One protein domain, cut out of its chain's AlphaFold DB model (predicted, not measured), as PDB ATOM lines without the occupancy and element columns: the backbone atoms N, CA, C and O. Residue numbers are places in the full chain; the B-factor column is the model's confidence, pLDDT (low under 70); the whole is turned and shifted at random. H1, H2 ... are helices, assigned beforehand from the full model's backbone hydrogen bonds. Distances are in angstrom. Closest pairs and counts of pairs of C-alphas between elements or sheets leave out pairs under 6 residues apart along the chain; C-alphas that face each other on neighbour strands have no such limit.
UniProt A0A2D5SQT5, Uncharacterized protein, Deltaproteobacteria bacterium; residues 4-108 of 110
ATOM      1  N   LEU A   4     234.051 232.963 213.125       82.50
ATOM      2  CA  LEU A   4     234.316 231.890 214.080       82.50
ATOM      3  C   LEU A   4     235.397 232.249 215.111       82.50
ATOM      4  O   LEU A   4     235.233 231.964 216.298       82.50
ATOM      5  N   ASP A   5     236.490 232.879 214.684       84.88
ATOM      6  CA  ASP A   5     237.586 233.259 215.580       84.88
ATOM      7  C   ASP A   5     237.128 234.309 216.606       84.88
ATOM      8  O   ASP A   5     237.482 234.219 217.786       84.88
ATOM      9  N   GLU A   6     236.310 235.281 216.189       84.50
ATOM     10  CA  GLU A   6     235.732 236.290 217.088       84.50
ATOM     11  C   GLU A   6     234.710 235.683 218.059       84.50
ATOM     12  O   GLU A   6     234.703 236.022 219.250       84.50
ATOM     13  N   PHE A   7     233.902 234.735 217.579       84.94
ATOM     14  CA  PHE A   7     232.934 233.996 218.390       84.94
ATOM     15  C   PHE A   7     233.626 233.188 219.498       84.94
ATOM     16  O   PHE A   7     233.330 233.364 220.683       84.94
ATOM     17  N   LEU A   8     234.616 232.368 219.138       84.44
ATOM     18  CA  LEU A   8     235.377 231.549 220.088       84.44
ATOM     19  C   LEU A   8     236.198 232.408 221.057       84.44
ATOM     20  O   LEU A   8     236.250 232.118 222.253       84.44
ATOM     21  N   SER A   9     236.779 233.513 220.579       84.50
ATOM     22  CA  SER A   9     237.491 234.466 221.440       84.50
ATOM     23  C   SER A   9     236.571 235.120 222.472       84.50
ATOM     24  O   SER A   9     236.996 235.384 223.598       84.50
ATOM     25  N   SER A  10     235.314 235.393 222.114       85.12
ATOM     26  CA  SER A  10     234.319 235.939 223.043       85.12
ATOM     27  C   SER A  10     233.932 234.910 224.101       85.12
ATOM     28  O   SER A  10     233.956 235.221 225.290       85.12
ATOM     29  N   ILE A  11     233.710 233.658 223.697       84.06
ATOM     30  CA  ILE A  11     233.468 232.535 224.616       84.06
ATOM     31  C   ILE A  11     234.614 232.373 225.618       84.06
ATOM     32  O   ILE A  11     234.363 232.280 226.819       84.06
ATOM     33  N   LEU A  12     235.866 232.413 225.154       81.69
ATOM     34  CA  LEU A  12     237.031 232.326 226.034       81.69
ATOM     35  C   LEU A  12     237.050 233.450 227.077       81.69
ATOM     36  O   LEU A  12     237.390 233.211 228.234       81.69
ATOM     37  N   LYS A  13     236.679 234.678 226.692       83.69
ATOM     38  CA  LYS A  13     236.586 235.804 227.634       83.69
ATOM     39  C   LYS A  13     235.545 235.536 228.719       83.69
ATOM     40  O   LYS A  13     235.840 235.787 229.883       83.69
ATOM     41  N   PHE A  14     234.375 235.005 228.362       83.44
ATOM     42  CA  PHE A  14     233.330 234.672 229.338       83.44
ATOM     43  C   PHE A  14     233.745 233.524 230.266       83.44
ATOM     44  O   PHE A  14     233.486 233.589 231.467       83.44
ATOM     45  N   LEU A  15     234.440 232.509 229.738       80.25
ATOM     46  CA  LEU A  15     234.998 231.409 230.535       80.25
ATOM     47  C   LEU A  15     236.022 231.913 231.557       80.25
ATOM     48  O   LEU A  15     235.898 231.603 232.742       80.25
ATOM     49  N   LYS A  16     236.962 232.763 231.124       80.00
ATOM     50  CA  LYS A  16     237.954 233.395 232.008       80.00
ATOM     51  C   LYS A  16     237.317 234.301 233.055       80.00
ATOM     52  O   LYS A  16     237.766 234.348 234.196       80.00
ATOM     53  N   ALA A  17     236.255 235.009 232.681       82.50
ATOM     54  CA  ALA A  17     235.484 235.836 233.603       82.50
ATOM     55  C   ALA A  17     234.589 235.012 234.552       82.50
ATOM     56  O   ALA A  17     234.039 235.565 235.501       82.50
ATOM     57  N   LYS A  18     234.456 233.693 234.329       77.19
ATOM     58  CA  LYS A  18     233.544 232.785 235.050       77.19
ATOM     59  C   LYS A  18     232.076 233.234 234.988       77.19
ATOM     60  O   LYS A  18     231.265 232.873 235.841       77.19
ATOM     61  N   ASP A  19     231.714 233.970 233.938       80.00
ATOM     62  CA  ASP A  19     230.379 234.527 233.727       80.00
ATOM     63  C   ASP A  19     229.484 233.535 232.973       80.00
ATOM     64  O   ASP A  19     229.156 233.704 231.797       80.00
ATOM     65  N   ALA A  20     229.053 232.485 233.677       76.94
ATOM     66  CA  ALA A  20     228.173 231.455 233.116       76.94
ATOM     67  C   ALA A  20     226.842 232.024 232.590       76.94
ATOM     68  O   ALA A  20     226.301 231.510 231.615       76.94
ATOM     69  N   VAL A  21     226.334 233.103 233.198       82.56
ATOM     70  CA  VAL A  21     225.094 233.772 232.773       82.56
ATOM     71  C   VAL A  21     225.272 234.442 231.411       82.56
ATOM     72  O   VAL A  21     224.448 234.240 230.525       82.56
ATOM     73  N   GLN A  22     226.361 235.195 231.214       80.75
ATOM     74  CA  GLN A  22     226.633 235.817 229.915       80.75
ATOM     75  C   GLN A  22     226.944 234.770 228.857       80.75
ATOM     76  O   GLN A  22     226.445 234.887 227.746       80.75
ATOM     77  N   LEU A  23     227.709 233.730 229.200       82.00
ATOM     78  CA  LEU A  23     227.978 232.629 228.282       82.00
ATOM     79  C   LEU A  23     226.681 231.937 227.847       82.00
ATOM     80  O   LEU A  23     226.493 231.679 226.662       82.00
ATOM     81  N   GLN A  24     225.770 231.676 228.787       80.81
ATOM     82  CA  GLN A  24     224.471 231.089 228.486       80.81
ATOM     83  C   GLN A  24     223.661 231.995 227.560       80.81
ATOM     84  O   GLN A  24     223.192 231.509 226.537       80.81
ATOM     85  N   SER A  25     223.549 233.291 227.864       81.19
ATOM     86  CA  SER A  25     222.859 234.256 226.996       81.19
ATOM     87  C   SER A  25     223.528 234.417 225.629       81.19
ATOM     88  O   SER A  25     222.840 234.627 224.640       81.19
ATOM     89  N   PHE A  26     224.852 234.284 225.544       81.56
ATOM     90  CA  PHE A  26     225.605 234.358 224.290       81.56
ATOM     91  C   PHE A  26     225.419 233.106 223.419       81.56
ATOM     92  O   PHE A  26     225.418 233.180 222.193       81.56
ATOM     93  N   LEU A  27     225.234 231.941 224.041       77.81
ATOM     94  CA  LEU A  27     224.889 230.697 223.350       77.81
ATOM     95  C   LEU A  27     223.388 230.594 223.041       77.81
ATOM     96  O   LEU A  27     222.987 229.738 222.244       77.81
ATOM     97  N   GLN A  28     222.562 231.433 223.672       71.44
ATOM     98  CA  GLN A  28     221.112 231.399 223.561       71.44
ATOM     99  C   GLN A  28     220.665 231.906 222.188       71.44
ATOM    100  O   GLN A  28     220.861 233.056 221.807       71.44
ATOM    101  N   VAL A  29     220.037 231.004 221.443       63.84
ATOM    102  CA  VAL A  29     219.568 231.237 220.079       63.84
ATOM    103  C   VAL A  29     218.141 231.778 220.137       63.84
ATOM    104  O   VAL A  29     217.182 231.055 219.872       63.84
ATOM    105  N   GLU A  30     217.978 233.030 220.562       57.91
ATOM    106  CA  GLU A  30     216.669 233.690 220.569       57.91
ATOM    107  C   GLU A  30     216.475 234.556 219.315       57.91
ATOM    108  O   GLU A  30     217.365 235.320 218.940       57.91
ATOM    109  N   PRO A  31     215.317 234.461 218.635       55.50
ATOM    110  CA  PRO A  31     214.994 235.379 217.558       55.50
ATOM    111  C   PRO A  31     214.784 236.801 218.114       55.50
ATOM    112  O   PRO A  31     214.112 236.965 219.134       55.50
ATOM    113  N   PRO A  32     215.282 237.846 217.428       59.03
ATOM    114  CA  PRO A  32     215.884 237.821 216.096       59.03
ATOM    115  C   PRO A  32     217.348 237.362 216.106       59.03
ATOM    116  O   PRO A  32     218.193 237.959 216.765       59.03
ATOM    117  N   LEU A  33     217.637 236.339 215.294       63.47
ATOM    118  CA  LEU A  33     218.993 235.860 215.043       63.47
ATOM    119  C   LEU A  33     219.828 236.994 214.433       63.47
ATOM    120  O   LEU A  33     219.486 237.468 213.342       63.47
ATOM    121  N   PRO A  34     220.908 237.442 215.093       67.56
ATOM    122  CA  PRO A  34     221.795 238.438 214.516       67.56
ATOM    123  C   PRO A  34     222.393 237.917 213.208       67.56
ATOM    124  O   PRO A  34     222.720 236.732 213.092       67.56
ATOM    125  N   ALA A  35     222.587 238.806 212.232       69.81
ATOM    126  CA  ALA A  35     223.192 238.452 210.944       69.81
ATOM    127  C   ALA A  35     224.573 237.786 211.104       69.81
ATOM    128  O   ALA A  35     224.957 236.957 210.287       69.81
ATOM    129  N   GLU A  36     225.276 238.089 212.195       72.12
ATOM    130  CA  GLU A  36     226.561 237.494 212.569       72.12
ATOM    131  C   GLU A  36     226.481 235.968 212.726       72.12
ATOM    132  O   GLU A  36     227.373 235.262 212.264       72.12
ATOM    133  N   TYR A  37     225.388 235.431 213.277       75.62
ATOM    134  CA  TYR A  37     225.197 233.983 213.415       75.62
ATOM    135  C   TYR A  37     224.892 233.302 212.073       75.62
ATOM    136  O   TYR A  37     225.320 232.175 211.832       75.62
ATOM    137  N   LEU A  38     224.200 234.000 211.165       75.56
ATOM    138  CA  LEU A  38     223.990 233.530 209.790       75.56
ATOM    139  C   LEU A  38     225.301 233.535 208.994       75.56
ATOM    140  O   LEU A  38     225.567 232.625 208.213       75.56
ATOM    141  N   GLN A  39     226.144 234.546 209.197       79.56
ATOM    142  CA  GLN A  39     227.477 234.575 208.604       79.56
ATOM    143  C   GLN A  39     228.374 233.484 209.191       79.56
ATOM    144  O   GLN A  39     229.113 232.850 208.440       79.56
ATOM    145  N   LEU A  40     228.269 233.217 210.497       82.25
ATOM    146  CA  LEU A  40     228.974 232.127 211.165       82.25
ATOM    147  C   LEU A  40     228.590 230.767 210.567       82.25
ATOM    148  O   LEU A  40     229.481 230.001 210.209       82.25
ATOM    149  N   SER A  41     227.299 230.467 210.394       78.88
ATOM    150  CA  SER A  41     226.862 229.196 209.791       78.88
ATOM    151  C   SER A  41     227.295 229.052 208.332       78.88
ATOM    152  O   SER A  41     227.763 227.986 207.928       78.88
ATOM    153  N   GLN A  42     227.220 230.126 207.542       80.75
ATOM    154  CA  GLN A  42     227.726 230.134 206.167       80.75
ATOM    155  C   GLN A  42     229.243 229.912 206.108       80.75
ATOM    156  O   GLN A  42     229.720 229.130 205.282       80.75
ATOM    157  N   GLU A  43     230.003 230.554 206.997       84.00
ATOM    158  CA  GLU A  43     231.453 230.382 207.107       84.00
ATOM    159  C   GLU A  43     231.811 228.956 207.547       84.00
ATOM    160  O   GLU A  43     232.692 228.338 206.946       84.00
ATOM    161  N   LEU A  44     231.085 228.390 208.516       83.25
ATOM    162  CA  LEU A  44     231.215 226.994 208.943       83.25
ATOM    163  C   LEU A  44     230.958 226.024 207.790       83.25
ATOM    164  O   LEU A  44     231.762 225.130 207.534       83.25
ATOM    165  N   ARG A  45     229.887 226.237 207.028       80.44
ATOM    166  CA  ARG A  45     229.542 225.380 205.887       80.44
ATOM    167  C   ARG A  45     230.558 225.481 204.750       80.44
ATOM    168  O   ARG A  45     230.837 224.476 204.094       80.44
ATOM    169  N   SER A  46     231.115 226.669 204.519       80.19
ATOM    170  CA  SER A  46     232.019 226.933 203.397       80.19
ATOM    171  C   SER A  46     233.488 226.612 203.695       80.19
ATOM    172  O   SER A  46     234.157 226.045 202.835       80.19
ATOM    173  N   SER A  47     233.991 226.963 204.881       76.62
ATOM    174  CA  SER A  47     235.408 226.815 205.259       76.62
ATOM    175  C   SER A  47     235.676 225.627 206.181       76.62
ATOM    176  O   SER A  47     236.789 225.100 206.187       76.62
ATOM    177  N   TRP A  48     234.670 225.173 206.932       75.12
ATOM    178  CA  TRP A  48     234.814 224.162 207.985       75.12
ATOM    179  C   TRP A  48     234.040 222.873 207.673       75.12
ATOM    180  O   TRP A  48     233.441 222.252 208.549       75.12
ATOM    181  N   SER A  49     234.082 222.433 206.410       70.44
ATOM    182  CA  SER A  49     233.496 221.153 205.975       70.44
ATOM    183  C   SER A  49     234.202 219.931 206.589       70.44
ATOM    184  O   SER A  49     233.604 218.865 206.699       70.44
ATOM    185  N   ASP A  50     235.467 220.086 206.999       80.00
ATOM    186  CA  ASP A  50     236.265 219.072 207.697       80.00
ATOM    187  C   ASP A  50     236.103 219.213 209.222       80.00
ATOM    188  O   ASP A  50     236.768 220.050 209.842       80.00
ATOM    189  N   SER A  51     235.289 218.354 209.849       75.25
ATOM    190  CA  SER A  51     235.071 218.382 211.309       75.25
ATOM    191  C   SER A  51     236.379 218.244 212.105       75.25
ATOM    192  O   SER A  51     236.555 218.913 213.115       75.25
ATOM    193  N   LYS A  52     237.372 217.491 211.598       80.38
ATOM    194  CA  LYS A  52     238.697 217.377 212.241       80.38
ATOM    195  C   LYS A  52     239.487 218.685 212.258       80.38
ATOM    196  O   LYS A  52     240.231 218.939 213.200       80.38
ATOM    197  N   ARG A  53     239.381 219.499 211.203       84.25
ATOM    198  CA  ARG A  53     240.044 220.812 211.161       84.25
ATOM    199  C   ARG A  53     239.360 221.791 212.100       84.25
ATOM    200  O   ARG A  53     240.049 222.590 212.723       84.25
ATOM    201  N   LEU A  54     238.035 221.709 212.188       81.69
ATOM    202  CA  LEU A  54     237.248 222.507 213.116       81.69
ATOM    203  C   LEU A  54     237.635 222.191 214.567       81.69
ATOM    204  O   LEU A  54     237.943 223.119 215.304       81.69
ATOM    205  N   GLU A  55     237.734 220.910 214.935       81.75
ATOM    206  CA  GLU A  55     238.223 220.464 216.251       81.75
ATOM    207  C   GLU A  55     239.576 221.088 216.604       81.75
ATOM    208  O   GLU A  55     239.691 221.807 217.594       81.75
ATOM    209  N   GLN A  56     240.574 220.919 215.731       82.62
ATOM    210  CA  GLN A  56     241.917 221.459 215.958       82.62
ATOM    211  C   GLN A  56     241.934 222.989 216.076       82.62
ATOM    212  O   GLN A  56     242.779 223.554 216.773       82.62
ATOM    213  N   HIS A  57     241.030 223.677 215.376       83.81
ATOM    214  CA  HIS A  57     240.911 225.133 215.449       83.81
ATOM    215  C   HIS A  57     240.248 225.582 216.751       83.81
ATOM    216  O   HIS A  57     240.728 226.525 217.382       83.81
ATOM    217  N   ILE A  58     239.207 224.872 217.194       83.06
ATOM    218  CA  ILE A  58     238.560 225.088 218.492       83.06
ATOM    219  C   ILE A  58     239.572 224.860 219.614       83.06
ATOM    220  O   ILE A  58     239.727 225.740 220.450       83.06
ATOM    221  N   GLU A  59     240.318 223.753 219.611       81.44
ATOM    222  CA  GLU A  59     241.354 223.465 220.617       81.44
ATOM    223  C   GLU A  59     242.445 224.542 220.658       81.44
ATOM    224  O   GLU A  59     242.954 224.896 221.721       81.44
ATOM    225  N   LYS A  60     242.801 225.103 219.499       82.19
ATOM    226  CA  LYS A  60     243.802 226.169 219.407       82.19
ATOM    227  C   LYS A  60     243.301 227.498 219.980       82.19
ATOM    228  O   LYS A  60     244.095 228.248 220.546       82.19
ATOM    229  N   LEU A  61     242.019 227.810 219.795       80.31
ATOM    230  CA  LEU A  61     241.399 229.057 220.258       80.31
ATOM    231  C   LEU A  61     240.876 228.969 221.692       80.31
ATOM    232  O   LEU A  61     240.853 229.972 222.400       80.31
ATOM    233  N   LEU A  62     240.503 227.774 222.131       77.88
ATOM    234  CA  LEU A  62     240.092 227.435 223.482       77.88
ATOM    235  C   LEU A  62     241.125 226.468 224.084       77.88
ATOM    236  O   LEU A  62     240.789 225.309 224.330       77.88
ATOM    237  N   PRO A  63     242.377 226.913 224.317       69.38
ATOM    238  CA  PRO A  63     243.401 226.038 224.859       69.38
ATOM    239  C   PRO A  63     242.963 225.519 226.229       69.38
ATOM    240  O   PRO A  63     242.708 226.292 227.155       69.38
ATOM    241  N   PHE A  64     242.874 224.197 226.339       60.84
ATOM    242  CA  PHE A  64     242.759 223.522 227.619       60.84
ATOM    243  C   PHE A  64     244.125 223.569 228.300       60.84
ATOM    244  O   PHE A  64     245.087 222.972 227.819       60.84
ATOM    245  N   ASN A  65     244.206 224.282 229.415       56.38
ATOM    246  CA  ASN A  65     245.344 224.185 230.308       56.38
ATOM    247  C   ASN A  65     244.943 223.283 231.480       56.38
ATOM    248  O   ASN A  65     244.110 223.652 232.303       56.38
ATOM    249  N   ASP A  66     245.556 222.105 231.564       49.38
ATOM    250  CA  ASP A  66     245.454 221.212 232.732       49.38
ATOM    251  C   ASP A  66     246.160 221.833 233.968       49.38
ATOM    252  O   ASP A  66     245.860 221.502 235.110       49.38
ATOM    253  N   ASP A  67     247.063 222.798 233.730       50.50
ATOM    254  CA  ASP A  67     247.852 223.539 234.731       50.50
ATOM    255  C   ASP A  67     247.170 224.839 235.212       50.50
ATOM    256  O   ASP A  67     247.725 225.600 236.013       50.50
ATOM    257  N   ASP A  68     245.956 225.130 234.734       49.53
ATOM    258  CA  ASP A  68     245.192 226.269 235.232       49.53
ATOM    259  C   ASP A  68     244.722 225.937 236.649       49.53
ATOM    260  O   ASP A  68     243.749 225.214 236.886       49.53
ATOM    261  N   ARG A  69     245.441 226.495 237.627       46.78
ATOM    262  CA  ARG A  69     244.945 226.672 238.994       46.78
ATOM    263  C   ARG A  69     243.479 227.084 238.875       46.78
ATOM    264  O   ARG A  69     243.186 228.027 238.147       46.78
ATOM    265  N   ALA A  70     242.585 226.398 239.591       49.16
ATOM    266  CA  ALA A  70     241.119 226.516 239.518       49.16
ATOM    267  C   ALA A  70     240.529 227.956 239.567       49.16
ATOM    268  O   ALA A  70     239.321 228.170 239.413       49.16
ATOM    269  N   ASP A  71     241.371 228.965 239.765       50.09
ATOM    270  CA  ASP A  71     241.076 230.382 239.713       50.09
ATOM    271  C   ASP A  71     240.987 231.007 238.304       50.09
ATOM    272  O   ASP A  71     240.224 231.962 238.179       50.09
ATOM    273  N   GLU A  72     241.626 230.482 237.246       53.09
ATOM    274  CA  GLU A  72     241.696 231.196 235.943       53.09
ATOM    275  C   GLU A  72     240.559 230.930 234.936       53.09
ATOM    276  O   GLU A  72     240.416 231.686 233.978       53.09
ATOM    277  N   GLY A  73     239.675 229.953 235.177       55.06
ATOM    278  CA  GLY A  73     238.511 229.729 234.306       55.06
ATOM    279  C   GLY A  73     238.914 229.267 232.898       55.06
ATOM    280  O   GLY A  73     238.855 230.026 231.934       55.06
ATOM    281  N   GLY A  74     239.331 228.004 232.790       60.25
ATOM    282  CA  GLY A  74     239.742 227.378 231.532       60.25
ATOM    283  C   GLY A  74     238.634 226.577 230.838       60.25
ATOM    284  O   GLY A  74     237.664 226.137 231.460       60.25
ATOM    285  N   SER A  75     238.803 226.357 229.535       67.56
ATOM    286  CA  SER A  75     237.940 225.501 228.711       67.56
ATOM    287  C   SER A  75     238.194 224.030 229.037       67.56
ATOM    288  O   SER A  75     239.274 223.539 228.745       67.56
ATOM    289  N   TRP A  76     237.236 223.303 229.616       75.75
ATOM    290  CA  TRP A  76     237.392 221.863 229.891       75.75
ATOM    291  C   TRP A  76     237.068 221.004 228.655       75.75
ATOM    292  O   TRP A  76     236.282 221.435 227.808       75.75
ATOM    293  N   PRO A  77     237.584 219.763 228.547       73.06
ATOM    294  CA  PRO A  77     237.366 218.904 227.375       73.06
ATOM    295  C   PRO A  77     235.884 218.695 227.029       73.06
ATOM    296  O   PRO A  77     235.512 218.718 225.863       73.06
ATOM    297  N   GLY A  78     235.006 218.583 228.030       76.44
ATOM    298  CA  GLY A  78     233.558 218.508 227.794       76.44
ATOM    299  C   GLY A  78     232.955 219.768 227.154       76.44
ATOM    300  O   GLY A  78     231.999 219.662 226.395       76.44
ATOM    301  N   PHE A  79     233.513 220.952 227.420       81.06
ATOM    302  CA  PHE A  79     233.076 222.197 226.788       81.06
ATOM    303  C   PHE A  79     233.534 222.272 225.330       81.06
ATOM    304  O   PHE A  79     232.773 222.716 224.479       81.06
ATOM    305  N   LEU A  80     234.743 221.792 225.029       82.00
ATOM    306  CA  LEU A  80     235.245 221.717 223.654       82.00
ATOM    307  C   LEU A  80     234.354 220.820 222.788       82.00
ATOM    308  O   LEU A  80     233.936 221.243 221.714       82.00
ATOM    309  N   VAL A  81     233.986 219.640 223.300       83.12
ATOM    310  CA  VAL A  81     233.041 218.726 222.632       83.12
ATOM    311  C   VAL A  81     231.679 219.393 222.438       83.12
ATOM    312  O   VAL A  81     231.117 219.339 221.351       83.12
ATOM    313  N   PHE A  82     231.169 220.087 223.459       85.25
ATOM    314  CA  PHE A  82     229.906 220.817 223.346       85.25
ATOM    315  C   PHE A  82     229.951 221.906 222.263       85.25
ATOM    316  O   PHE A  82     229.024 222.016 221.465       85.25
ATOM    317  N   ILE A  83     231.021 222.705 222.209       85.25
ATOM    318  CA  ILE A  83     231.187 223.753 221.192       85.25
ATOM    319  C   ILE A  83     231.331 223.153 219.798       85.25
ATOM    320  O   ILE A  83     230.774 223.698 218.848       85.25
ATOM    321  N   GLN A  84     232.030 222.029 219.664       84.44
ATOM    322  CA  GLN A  84     232.093 221.296 218.408       84.44
ATOM    323  C   GLN A  84     230.697 220.866 217.951       84.44
ATOM    324  O   GLN A  84     230.294 221.232 216.850       84.44
ATOM    325  N   GLU A  85     229.939 220.155 218.792       84.38
ATOM    326  CA  GLU A  85     228.584 219.714 218.442       84.38
ATOM    327  C   GLU A  85     227.660 220.900 218.143       84.38
ATOM    328  O   GLU A  85     226.855 220.841 217.216       84.38
ATOM    329  N   TYR A  86     227.813 222.009 218.870       85.00
ATOM    330  CA  TYR A  86     227.095 223.252 218.604       85.00
ATOM    331  C   TYR A  86     227.429 223.800 217.215       85.00
ATOM    332  O   TYR A  86     226.527 224.076 216.433       85.00
ATOM    333  N   LEU A  87     228.706 223.932 216.858       83.38
ATOM    334  CA  LEU A  87     229.116 224.445 215.549       83.38
ATOM    335  C   LEU A  87     228.724 223.495 214.410       83.38
ATOM    336  O   LEU A  87     228.345 223.956 213.335       83.38
ATOM    337  N   GLU A  88     228.756 222.182 214.639       82.50
ATOM    338  CA  GLU A  88     228.229 221.201 213.688       82.50
ATOM    339  C   GLU A  88     226.713 221.332 213.528       82.50
ATOM    340  O   GLU A  88     226.230 221.341 212.397       82.50
ATOM    341  N   PHE A  89     225.973 221.550 214.617       81.44
ATOM    342  CA  PHE A  89     224.552 221.877 214.553       81.44
ATOM    343  C   PHE A  89     224.313 223.164 213.759       81.44
ATOM    344  O   PHE A  89     223.464 223.170 212.882       81.44
ATOM    345  N   TRP A  90     225.077 224.234 213.989       78.75
ATOM    346  CA  TRP A  90     224.963 225.488 213.231       78.75
ATOM    347  C   TRP A  90     225.315 225.345 211.750       78.75
ATOM    348  O   TRP A  90     224.751 226.047 210.917       78.75
ATOM    349  N   LYS A  91     226.242 224.450 211.413       78.62
ATOM    350  CA  LYS A  91     226.616 224.124 210.031       78.62
ATOM    351  C   LYS A  91     225.486 223.395 209.294       78.62
ATOM    352  O   LYS A  91     225.243 223.693 208.123       78.62
ATOM    353  N   ASP A  92     224.833 222.442 209.961       75.69
ATOM    354  CA  ASP A  92     223.725 221.648 209.410       75.69
ATOM    355  C   ASP A  92     222.354 222.330 209.559       75.69
ATOM    356  O   ASP A  92     221.408 221.983 208.851       75.69
ATOM    357  N   ALA A  93     222.233 223.317 210.447       69.69
ATOM    358  CA  ALA A  93     221.005 224.058 210.667       69.69
ATOM    359  C   ALA A  93     220.673 224.935 209.454       69.69
ATOM    360  O   ALA A  93     221.419 225.834 209.057       69.69
ATOM    361  N   ASP A  94     219.503 224.676 208.879       61.91
ATOM    362  CA  ASP A  94     218.950 225.458 207.784       61.91
ATOM    363  C   ASP A  94     218.135 226.629 208.357       61.91
ATOM    364  O   ASP A  94     216.957 226.514 208.699       61.91
ATOM    365  N   PHE A  95     218.803 227.769 208.547       61.31
ATOM    366  CA  PHE A  95     218.167 228.986 209.065       61.31
ATOM    367  C   PHE A  95     217.271 229.689 208.030       61.31
ATOM    368  O   PHE A  95     216.503 230.577 208.406       61.31
ATOM    369  N   ASP A  96     217.341 229.290 206.754       54.62
ATOM    370  CA  ASP A  96     216.458 229.773 205.684       54.62
ATOM    371  C   ASP A  96     215.018 229.264 205.912       54.62
ATOM    372  O   ASP A  96     214.044 230.012 205.779       54.62
ATOM    373  N   ASP A  97     214.875 228.031 206.414       50.44
ATOM    374  CA  ASP A  97     213.573 227.425 206.731       50.44
ATOM    375  C   ASP A  97     212.900 228.034 207.987       50.44
ATOM    376  O   ASP A  97     211.668 228.146 208.070       50.44
ATOM    377  N   LEU A  98     213.695 228.544 208.939       50.09
ATOM    378  CA  LEU A  98     213.177 229.216 210.141       50.09
ATOM    379  C   LEU A  98     212.440 230.523 209.792       50.09
ATOM    380  O   LEU A  98     211.384 230.827 210.355       50.09
ATOM    381  N   VAL A  99     212.962 231.276 208.817       51.69
ATOM    382  CA  VAL A  99     212.328 232.498 208.290       51.69
ATOM    383  C   VAL A  99     211.081 232.151 207.470       51.69
ATOM    384  O   VAL A  99     210.058 232.835 207.572       51.69
ATOM    385  N   SER A 100     211.117 231.043 206.725       43.22
ATOM    386  CA  SER A 100     209.989 230.565 205.913       43.22
ATOM    387  C   SER A 100     208.751 230.217 206.758       43.22
ATOM    388  O   SER A 100     207.606 230.455 206.353       43.22
ATOM    389  N   THR A 101     208.955 229.750 207.994       46.59
ATOM    390  CA  THR A 101     207.849 229.431 208.913       46.59
ATOM    391  C   THR A 101     207.208 230.681 209.532       46.59
ATOM    392  O   THR A 101     205.997 230.699 209.781       46.59
ATOM    393  N   HIS A 102     207.957 231.776 209.698       45.78
ATOM    394  CA  HIS A 102     207.407 233.020 210.250       45.78
ATOM    395  C   HIS A 102     206.547 233.792 209.237       45.78
ATOM    396  O   HIS A 102     205.545 234.401 209.617       45.78
ATOM    397  N   VAL A 103     206.851 233.692 207.935       50.47
ATOM    398  CA  VAL A 103     205.998 234.256 206.870       50.47
ATOM    399  C   VAL A 103     204.630 233.556 206.821       50.47
ATOM    400  O   VAL A 103     203.613 234.197 206.550       50.47
ATOM    401  N   LYS A 104     204.561 232.261 207.162       46.50
ATOM    402  CA  LYS A 104     203.291 231.513 207.210       46.50
ATOM    403  C   LYS A 104     202.407 231.867 208.406       46.50
ATOM    404  O   LYS A 104     201.189 231.892 208.242       46.50
ATOM    405  N   LEU A 105     202.976 232.171 209.575       45.31
ATOM    406  CA  LEU A 105     202.186 232.557 210.754       45.31
ATOM    407  C   LEU A 105     201.670 234.001 210.684       45.31
ATOM    408  O   LEU A 105     200.571 234.273 211.162       45.31
ATOM    409  N   SER A 106     202.387 234.917 210.024       50.12
ATOM    410  CA  SER A 106     201.905 236.292 209.806       50.12
ATOM    411  C   SER A 106     200.836 236.404 208.712       50.12
ATOM    412  O   SER A 106     200.077 237.366 208.704       50.12
ATOM    413  N   SER A 107     200.733 235.418 207.816       49.00
ATOM    414  CA  SER A 107     199.687 235.379 206.783       49.00
ATOM    415  C   SER A 107     198.345 234.815 207.280       49.00
ATOM    416  O   SER A 107     197.400 234.743 206.493       49.00
ATOM    417  N   LEU A 108     198.251 234.408 208.554       47.78
ATOM    418  CA  LEU A 108     197.028 233.889 209.180       47.78
ATOM    419  C   LEU A 108     196.400 234.868 210.190       47.78
ATOM    420  O   LEU A 108     195.586 234.463 211.016       47.78
TER     421      LEU A 108
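AT A GLANCE: This is residues 4 to 108 of the 110 residues of an uncharacterized protein of Deltaproteobacteria bacterium (UniProt A0A2D5SQT5). Five helices make a crossed body in which H3 and H4 bridge H1 and H5, H2 folds back beside H1, and H6 leads into an arm whose residues 99 to 108 stick out. The 105 printed residues include six named helices, H1 to H6 in order, and no named strand: all helix. The whole is only just loose, close to compact, with a radius of gyration of the C-alphas of 15.8 A, spanning 57 by 31 by 20 A.

HOW THE PARTS SIT: H1, residues 4 to 17, and H2, residues 20 to 27, form a hairpin; their closest C-alphas, Phe 14 and Leu 23, are 5.8 A apart. H3, residues 35 to 47, touches H5, residues 77 to 92, about perpendicular at 88 degrees. Every O i to N i+4 pair is within hydrogen-bond range in H1, H2, H3, H5 and H4, residues 51 to 61; in H6, residues 95 to 106, 5 of 8.

IN THESE COORDINATES: H1 begins at C-alpha 4 (234.316, 231.890, 214.080). H5 is 22.7 A long. H6 ends at C-alpha 106 (201.905, 236.292, 209.806).

THE WHOLE: The printed part has no cut. The link H4 to H5 is long. Residues 29 to 35, 63 to 75 and 93 to 108 have pLDDT under 70.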